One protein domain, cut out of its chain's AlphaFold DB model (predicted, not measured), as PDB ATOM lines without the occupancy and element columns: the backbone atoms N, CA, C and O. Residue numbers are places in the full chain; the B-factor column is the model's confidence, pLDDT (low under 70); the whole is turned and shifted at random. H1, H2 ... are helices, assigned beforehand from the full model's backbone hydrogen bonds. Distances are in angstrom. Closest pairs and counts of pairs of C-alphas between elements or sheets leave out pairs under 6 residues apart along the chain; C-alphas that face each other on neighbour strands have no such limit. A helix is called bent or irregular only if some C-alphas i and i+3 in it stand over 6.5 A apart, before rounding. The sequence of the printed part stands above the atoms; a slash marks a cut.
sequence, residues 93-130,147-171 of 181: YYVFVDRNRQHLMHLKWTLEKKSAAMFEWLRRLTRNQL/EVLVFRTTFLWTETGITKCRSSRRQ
ATOM      1  N   TYR A  93      71.442  85.236  77.505       59.25
ATOM      2  CA  TYR A  93      71.960  86.497  76.978       59.25
ATOM      3  C   TYR A  93      72.346  87.456  78.111       59.25
ATOM      4  O   TYR A  93      73.433  88.034  78.086       59.25
ATOM      5  N   TYR A  94      71.515  87.570  79.151       56.66
ATOM      6  CA  TYR A  94      71.796  88.461  80.283       56.66
ATOM      7  C   TYR A  94      73.036  88.040  81.083       56.66
ATOM      8  O   TYR A  94      73.871  88.889  81.400       56.66
ATOM      9  N   VAL A  95      73.223  86.739  81.329       64.94
ATOM     10  CA  VAL A  95      74.423  86.225  82.021       64.94
ATOM     11  C   VAL A  95      75.700  86.484  81.207       64.94
ATOM     12  O   VAL A  95      76.754  86.791  81.768       64.94
ATOM     13  N   PHE A  96      75.619  86.407  79.876       61.22
ATOM     14  CA  PHE A  96      76.754  86.686  78.996       61.22
ATOM     15  C   PHE A  96      77.133  88.176  78.976       61.22
ATOM     16  O   PHE A  96      78.316  88.519  79.059       61.22
ATOM     17  N   VAL A  97      76.142  89.070  78.903       66.00
ATOM     18  CA  VAL A  97      76.371  90.524  78.912       66.00
ATOM     19  C   VAL A  97      77.005  90.974  80.231       66.00
ATOM     20  O   VAL A  97      77.945  91.774  80.216       66.00
ATOM     21  N   ASP A  98      76.560  90.424  81.361       69.25
ATOM     22  CA  ASP A  98      77.076  90.819  82.673       69.25
ATOM     23  C   ASP A  98      78.526  90.349  82.902       69.25
ATOM     24  O   ASP A  98      79.391  91.122  83.327       69.25
ATOM     25  N   ARG A  99      78.859  89.119  82.482       68.44
ATOM     26  CA  ARG A  99      80.238  88.604  82.556       68.44
ATOM     27  C   ARG A  99      81.208  89.432  81.699       68.44
ATOM     28  O   ARG A  99      82.320  89.729  82.140       68.44
ATOM     29  N   ASN A 100      80.783  89.882  80.516       77.25
ATOM     30  CA  ASN A 100      81.601  90.759  79.669       77.25
ATOM     31  C   ASN A 100      81.813  92.151  80.282       77.25
ATOM     32  O   ASN A 100      82.894  92.730  80.136       77.25
ATOM     33  N   ARG A 101      80.827  92.677  81.018       76.38
ATOM     34  CA  ARG A 101      80.956  93.960  81.722       76.38
ATOM     35  C   ARG A 101      81.995  93.885  82.841       76.38
ATOM     36  O   ARG A 101      82.816  94.793  82.965       76.38
ATOM     37  N   GLN A 102      82.011  92.796  83.610       82.25
ATOM     38  CA  GLN A 102      83.004  92.590  84.670       82.25
ATOM     39  C   GLN A 102      84.429  92.473  84.109       82.25
ATOM     40  O   GLN A 102      85.344  93.135  84.607       82.25
ATOM     41  N   HIS A 103      84.616  91.716  83.022       78.12
ATOM     42  CA  HIS A 103      85.913  91.615  82.343       78.12
ATOM     43  C   HIS A 103      86.407  92.968  81.810       78.12
ATOM     44  O   HIS A 103      87.582  93.303  81.974       78.12
ATOM     45  N   LEU A 104      85.516  93.769  81.216       86.50
ATOM     46  CA  LEU A 104      85.863  95.098  80.712       86.50
ATOM     47  C   LEU A 104      86.285  96.048  81.844       86.50
ATOM     48  O   LEU A 104      87.279  96.764  81.707       86.50
ATOM     49  N   MET A 105      85.572  96.030  82.974       83.12
ATOM     50  CA  MET A 105      85.908  96.858  84.138       83.12
ATOM     51  C   MET A 105      87.265  96.465  84.737       83.12
ATOM     52  O   MET A 105      88.066  97.342  85.064       83.12
ATOM     53  N   HIS A 106      87.574  95.165  84.804       85.19
ATOM     54  CA  HIS A 106      88.872  94.684  85.285       85.19
ATOM     55  C   HIS A 106      90.033  95.104  84.365       85.19
ATOM     56  O   HIS A 106      91.084  95.537  84.847       85.19
ATOM     57  N   LEU A 107      89.843  95.026  83.041       86.31
ATOM     58  CA  LEU A 107      90.831  95.479  82.053       86.31
ATOM     59  C   LEU A 107      91.062  96.993  82.114       86.31
ATOM     60  O   LEU A 107      92.210  97.439  82.085       86.31
ATOM     61  N   LYS A 108      89.991  97.784  82.249       91.38
ATOM     62  CA  LYS A 108      90.090  99.240  82.414       91.38
ATOM     63  C   LYS A 108      90.907  99.595  83.656       91.38
ATOM     64  O   LYS A 108      91.860 100.363  83.563       91.38
ATOM     65  N   TRP A 109      90.598  98.966  84.787       85.19
ATOM     66  CA  TRP A 109      91.307  99.198  86.045       85.19
ATOM     67  C   TRP A 109      92.793  98.810  85.977       85.19
ATOM     68  O   TRP A 109      93.653  99.530  86.484       85.19
ATOM     69  N   THR A 110      93.132  97.699  85.311       84.94
ATOM     70  CA  THR A 110      94.543  97.308  85.125       84.94
ATOM     71  C   THR A 110      95.293  98.254  84.190       84.94
ATOM     72  O   THR A 110      96.468  98.533  84.438       84.94
ATOM     73  N   LEU A 111      94.644  98.774  83.142       83.56
ATOM     74  CA  LEU A 111      95.235  99.772  82.249       83.56
ATOM     75  C   LEU A 111      95.481 101.098  82.983       83.56
ATOM     76  O   LEU A 111      96.575 101.650  82.890       83.56
ATOM     77  N   GLU A 112      94.503 101.568  83.761       87.44
ATOM     78  CA  GLU A 112      94.618 102.792  84.562       87.44
ATOM     79  C   GLU A 112      95.763 102.682  85.572       87.44
ATOM     80  O   GLU A 112      96.626 103.561  85.615       87.44
ATOM     81  N   LYS A 113      95.869 101.562  86.298       89.69
ATOM     82  CA  LYS A 113      96.985 101.329  87.229       89.69
ATOM     83  C   LYS A 113      98.353 101.336  86.553       89.69
ATOM     84  O   LYS A 113      99.285 101.954  87.068       89.69
ATOM     85  N   LYS A 114      98.483 100.675  85.399       90.69
ATOM     86  CA  LYS A 114      99.736 100.669  84.628       90.69
ATOM     87  C   LYS A 114     100.075 102.063  84.101       90.69
ATOM     88  O   LYS A 114     101.237 102.459  84.152       90.69
ATOM     89  N   SER A 115      99.073 102.818  83.650       92.19
ATOM     90  CA  SER A 115      99.267 104.194  83.192       92.19
ATOM     91  C   SER A 115      99.734 105.109  84.326       92.19
ATOM     92  O   SER A 115     100.720 105.814  84.153       92.19
ATOM     93  N   ALA A 116      99.124 105.025  85.514       92.12
ATOM     94  CA  ALA A 116      99.501 105.833  86.670       92.12
ATOM     95  C   ALA A 116     100.944 105.555  87.120       92.12
ATOM     96  O   ALA A 116     101.705 106.489  87.364       92.12
ATOM     97  N   ALA A 117     101.347 104.279  87.159       92.81
ATOM     98  CA  ALA A 117     102.722 103.898  87.477       92.81
ATOM     99  C   ALA A 117     103.726 104.442  86.445       92.81
ATOM    100  O   ALA A 117     104.782 104.951  86.817       92.81
ATOM    101  N   MET A 118     103.384 104.382  85.155       90.75
ATOM    102  CA  MET A 118     104.214 104.921  84.076       90.75
ATOM    103  C   MET A 118     104.317 106.453  84.133       90.75
ATOM    104  O   MET A 118     105.412 106.991  83.975       90.75
ATOM    105  N   PHE A 119     103.217 107.159  84.413       90.06
ATOM    106  CA  PHE A 119     103.221 108.614  84.595       90.06
ATOM    107  C   PHE A 119     104.062 109.044  85.799       90.06
ATOM    108  O   PHE A 119     104.845 109.987  85.693       90.06
ATOM    109  N   GLU A 120     103.954 108.339  86.925       93.75
ATOM    110  CA  GLU A 120     104.765 108.624  88.111       93.75
ATOM    111  C   GLU A 120     106.254 108.335  87.860       93.75
ATOM    112  O   GLU A 120     107.115 109.125  88.252       93.75
ATOM    113  N   TRP A 121     106.575 107.254  87.144       93.56
ATOM    114  CA  TRP A 121     107.949 106.962  86.730       93.56
ATOM    115  C   TRP A 121     108.524 108.066  85.830       93.56
ATOM    116  O   TRP A 121     109.619 108.561  86.101       93.56
ATOM    117  N   LEU A 122     107.768 108.521  84.823       91.62
ATOM    118  CA  LEU A 122     108.170 109.638  83.958       91.62
ATOM    119  C   LEU A 122     108.374 110.927  84.760       91.62
ATOM    120  O   LEU A 122     109.380 111.611  84.582       91.62
ATOM    121  N   ARG A 123     107.472 111.228  85.700       88.75
ATOM    122  CA  ARG A 123     107.589 112.400  86.576       88.75
ATOM    123  C   ARG A 123     108.879 112.368  87.403       88.75
ATOM    124  O   ARG A 123     109.524 113.405  87.570       88.75
ATOM    125  N   ARG A 124     109.264 111.197  87.920       91.19
ATOM    126  CA  ARG A 124     110.530 111.012  88.653       91.19
ATOM    127  C   ARG A 124     111.741 111.155  87.740       91.19
ATOM    128  O   ARG A 124     112.692 111.828  88.120       91.19
ATOM    129  N   LEU A 125     111.685 110.591  86.534       86.38
ATOM    130  CA  LEU A 125     112.759 110.714  85.549       86.38
ATOM    131  C   LEU A 125     113.020 112.183  85.190       86.38
ATOM    132  O   LEU A 125     114.166 112.622  85.211       86.38
ATOM    133  N   THR A 126     111.966 112.964  84.933       84.12
ATOM    134  CA  THR A 126     112.088 114.397  84.624       84.12
ATOM    135  C   THR A 126     112.684 115.187  85.788       84.12
ATOM    136  O   THR A 126     113.532 116.044  85.564       84.12
ATOM    137  N   ARG A 127     112.303 114.882  87.034       81.94
ATOM    138  CA  ARG A 127     112.887 115.539  88.217       81.94
ATOM    139  C   ARG A 127     114.361 115.199  88.409       81.94
ATOM    140  O   ARG A 127     115.147 116.095  88.677       81.94
ATOM    141  N   ASN A 128     114.733 113.933  88.249       83.69
ATOM    142  CA  ASN A 128     116.101 113.486  88.504       83.69
ATOM    143  C   ASN A 128     117.072 113.928  87.402       83.69
ATOM    144  O   ASN A 128     118.229 114.203  87.694       83.69
ATOM    145  N   GLN A 129     116.606 114.045  86.156       76.94
ATOM    146  CA  GLN A 129     117.434 114.549  85.057       76.94
ATOM    147  C   GLN A 129     117.581 116.076  85.068       76.94
ATOM    148  O   GLN A 129     118.587 116.590  84.588       76.94
ATOM    149  N   LEU A 130     116.603 116.810  85.611       65.44
ATOM    150  CA  LEU A 130     116.656 118.276  85.709       65.44
ATOM    151  C   LEU A 130     117.216 118.780  87.048       65.44
ATOM    152  O   LEU A 130     117.508 119.964  87.168       65.44
ATOM    153  N   GLU A 147     105.917 119.808  75.055       62.03
ATOM    154  CA  GLU A 147     104.805 119.861  74.098       62.03
ATOM    155  C   GLU A 147     104.949 118.805  72.995       62.03
ATOM    156  O   GLU A 147     104.007 118.055  72.732       62.03
ATOM    157  N   VAL A 148     106.142 118.648  72.411       66.19
ATOM    158  CA  VAL A 148     106.372 117.661  71.339       66.19
ATOM    159  C   VAL A 148     106.139 116.223  71.821       66.19
ATOM    160  O   VAL A 148     105.571 115.410  71.088       66.19
ATOM    161  N   LEU A 149     106.526 115.886  73.055       68.06
ATOM    162  CA  LEU A 149     106.302 114.550  73.622       68.06
ATOM    163  C   LEU A 149     104.821 114.276  73.919       68.06
ATOM    164  O   LEU A 149     104.330 113.179  73.629       68.06
ATOM    165  N   VAL A 150     104.091 115.260  74.447       69.50
ATOM    166  CA  VAL A 150     102.654 115.120  74.734       69.50
ATOM    167  C   VAL A 150     101.845 115.008  73.441       69.50
ATOM    168  O   VAL A 150     101.006 114.110  73.330       69.50
ATOM    169  N   PHE A 151     102.138 115.827  72.426       64.44
ATOM    170  CA  PHE A 151     101.459 115.754  71.128       64.44
ATOM    171  C   PHE A 151     101.734 114.433  70.403       64.44
ATOM    172  O   PHE A 151     100.820 113.814  69.860       64.44
ATOM    173  N   ARG A 152     102.978 113.940  70.426       65.38
ATOM    174  CA  ARG A 152     103.332 112.707  69.707       65.38
ATOM    175  C   ARG A 152     102.734 111.454  70.352       65.38
ATOM    176  O   ARG A 152     102.349 110.525  69.645       65.38
ATOM    177  N   THR A 153     102.622 111.432  71.678       64.44
ATOM    178  CA  THR A 153     102.020 110.305  72.413       64.44
ATOM    179  C   THR A 153     100.497 110.277  72.299       64.44
ATOM    180  O   THR A 153      99.931 109.201  72.104       64.44
ATOM    181  N   THR A 154      99.828 111.433  72.331       63.47
ATOM    182  CA  THR A 154      98.376 111.509  72.089       63.47
ATOM    183  C   THR A 154      98.011 111.140  70.650       63.47
ATOM    184  O   THR A 154      97.075 110.364  70.450       63.47
ATOM    185  N   PHE A 155      98.786 111.589  69.658       63.84
ATOM    186  CA  PHE A 155      98.515 111.299  68.245       63.84
ATOM    187  C   PHE A 155      98.673 109.805  67.895       63.84
ATOM    188  O   PHE A 155      97.792 109.204  67.273       63.84
ATOM    189  N   LEU A 156      99.743 109.157  68.376       60.03
ATOM    190  CA  LEU A 156      99.962 107.715  68.174       60.03
ATOM    191  C   LEU A 156      98.867 106.850  68.821       60.03
ATOM    192  O   LEU A 156      98.519 105.782  68.306       60.03
ATOM    193  N   TRP A 157      98.293 107.307  69.935       52.44
ATOM    194  CA  TRP A 157      97.204 106.597  70.603       52.44
ATOM    195  C   TRP A 157      95.885 106.698  69.823       52.44
ATOM    196  O   TRP A 157      95.162 105.708  69.693       52.44
ATOM    197  N   THR A 158      95.600 107.855  69.216       57.75
ATOM    198  CA  THR A 158      94.411 108.025  68.366       57.75
ATOM    199  C   THR A 158      94.470 107.197  67.081       57.75
ATOM    200  O   THR A 158      93.469 106.583  66.707       57.75
ATOM    201  N   GLU A 159      95.630 107.081  66.431       53.81
ATOM    202  CA  GLU A 159      95.737 106.307  65.183       53.81
ATOM    203  C   GLU A 159      95.655 104.788  65.407       53.81
ATOM    204  O   GLU A 159      95.010 104.057  64.643       53.81
ATOM    205  N   THR A 160      96.239 104.292  66.498       57.00
ATOM    206  CA  THR A 160      96.183 102.862  66.843       57.00
ATOM    207  C   THR A 160      94.807 102.430  67.367       57.00
ATOM    208  O   THR A 160      94.380 101.299  67.118       57.00
ATOM    209  N   GLY A 161      94.059 103.327  68.018       52.31
ATOM    210  CA  GLY A 161      92.676 103.070  68.437       52.31
ATOM    211  C   GLY A 161      91.680 102.973  67.271       52.31
ATOM    212  O   GLY A 161      90.795 102.111  67.272       52.31
ATOM    213  N   ILE A 162      91.837 103.809  66.239       54.91
ATOM    214  CA  ILE A 162      90.898 103.887  65.103       54.91
ATOM    215  C   ILE A 162      91.055 102.696  64.142       54.91
ATOM    216  O   ILE A 162      90.062 102.162  63.633       54.91
ATOM    217  N   THR A 163      92.283 102.227  63.918       50.06
ATOM    218  CA  THR A 163      92.558 101.110  62.994       50.06
ATOM    219  C   THR A 163      92.004  99.775  63.496       50.06
ATOM    220  O   THR A 163      91.485  98.985  62.702       50.06
ATOM    221  N   LYS A 164      91.992  99.546  64.816       50.16
ATOM    222  CA  LYS A 164      91.465  98.308  65.416       50.16
ATOM    223  C   LYS A 164      89.932  98.221  65.390       50.16
ATOM    224  O   LYS A 164      89.374  97.130  65.307       50.16
ATOM    225  N   CYS A 165      89.240  99.361  65.391       47.94
ATOM    226  CA  CYS A 165      87.774  99.405  65.348       47.94
ATOM    227  C   CYS A 165      87.207  99.092  63.945       47.94
ATOM    228  O   CYS A 165      86.119  98.528  63.815       47.94
ATOM    229  N   ARG A 166      87.954  99.403  62.872       53.56
ATOM    230  CA  ARG A 166      87.519  99.143  61.485       53.56
ATOM    231  C   ARG A 166      87.646  97.680  61.049       53.56
ATOM    232  O   ARG A 166      86.840  97.251  60.225       53.56
ATOM    233  N   SER A 167      88.595  96.904  61.582       54.66
ATOM    234  CA  SER A 167      88.741  95.487  61.196       54.66
ATOM    235  C   SER A 167      87.644  94.600  61.796       54.66
ATOM    236  O   SER A 167      87.107  93.739  61.103       54.66
ATOM    237  N   SER A 168      87.222  94.876  63.034       50.22
ATOM    238  CA  SER A 168      86.179  94.099  63.718       50.22
ATOM    239  C   SER A 168      84.793  94.255  63.069       50.22
ATOM    240  O   SER A 168      84.049  93.283  62.949       50.22
ATOM    241  N   ARG A 169      84.467  95.444  62.534       53.06
ATOM    242  CA  ARG A 169      83.177  95.690  61.860       53.06
ATOM    243  C   ARG A 169      83.058  94.994  60.490       53.06
ATOM    244  O   ARG A 169      81.947  94.709  60.053       53.06
ATOM    245  N   ARG A 170      84.181  94.691  59.821       55.06
ATOM    246  CA  ARG A 170      84.193  93.971  58.529       55.06
ATOM    247  C   ARG A 170      84.052  92.455  58.674       55.06
ATOM    248  O   ARG A 170      83.527  91.824  57.767       55.06
ATOM    249  N   GLN A 171      84.473  91.871  59.797       54.47
ATOM    250  CA  GLN A 171      84.305  90.429  60.016       54.47
ATOM    251  C   GLN A 171      82.850  90.058  60.332       54.47
ATOM    252  O   GLN A 171      82.347  89.075  59.802       54.47
TER     253      GLN A 171
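AT A GLANCE: This is residues 93 to 130 and 147 to 171 of the 181 residues of an uncharacterized protein of Angiostrongylus cantonensis (UniProt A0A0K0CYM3). Two long, straight helices, H1 and H2, run side by side in roughly opposite directions with an open gap between them, like two separate rails. H1 is the longer and makes the longest axis. The printed part has 63 residues with two named helices, H1 then H2, and no named strand; the class is all helix. The whole is extended, with a radius of gyration of the C-alphas of 17.2 A and spans of 55 by 26 by 12 A.

IN THESE COORDINATES: H1, residues 93 to 130, begins at C-alpha 93 (71.960, 86.497, 76.978) and is 55.5 A long. H2, residues 147 to 171, is 38.5 A long and ends at C-alpha 171 (84.305, 90.429, 60.016). Neither helix is bent.

HOW THE PARTS SIT: H1 and H2 are apart, with no C-alpha of the one within 8 A of the other. Each stands free. Every O i to N i+4 pair is within hydrogen-bond range in H1, and 14 of 21 in H2.

THE WHOLE: The C-alphas farthest apart are those of Tyr 93 and Leu 130, at 55.5 A. Residues 131 to 146 are not printed; C-alphas 130 and 147 are 16.7 A apart across the cut. Mean pLDDT of the printed part is 72.3; residues 93 to 99, 130 and 147 to 171 are under 70.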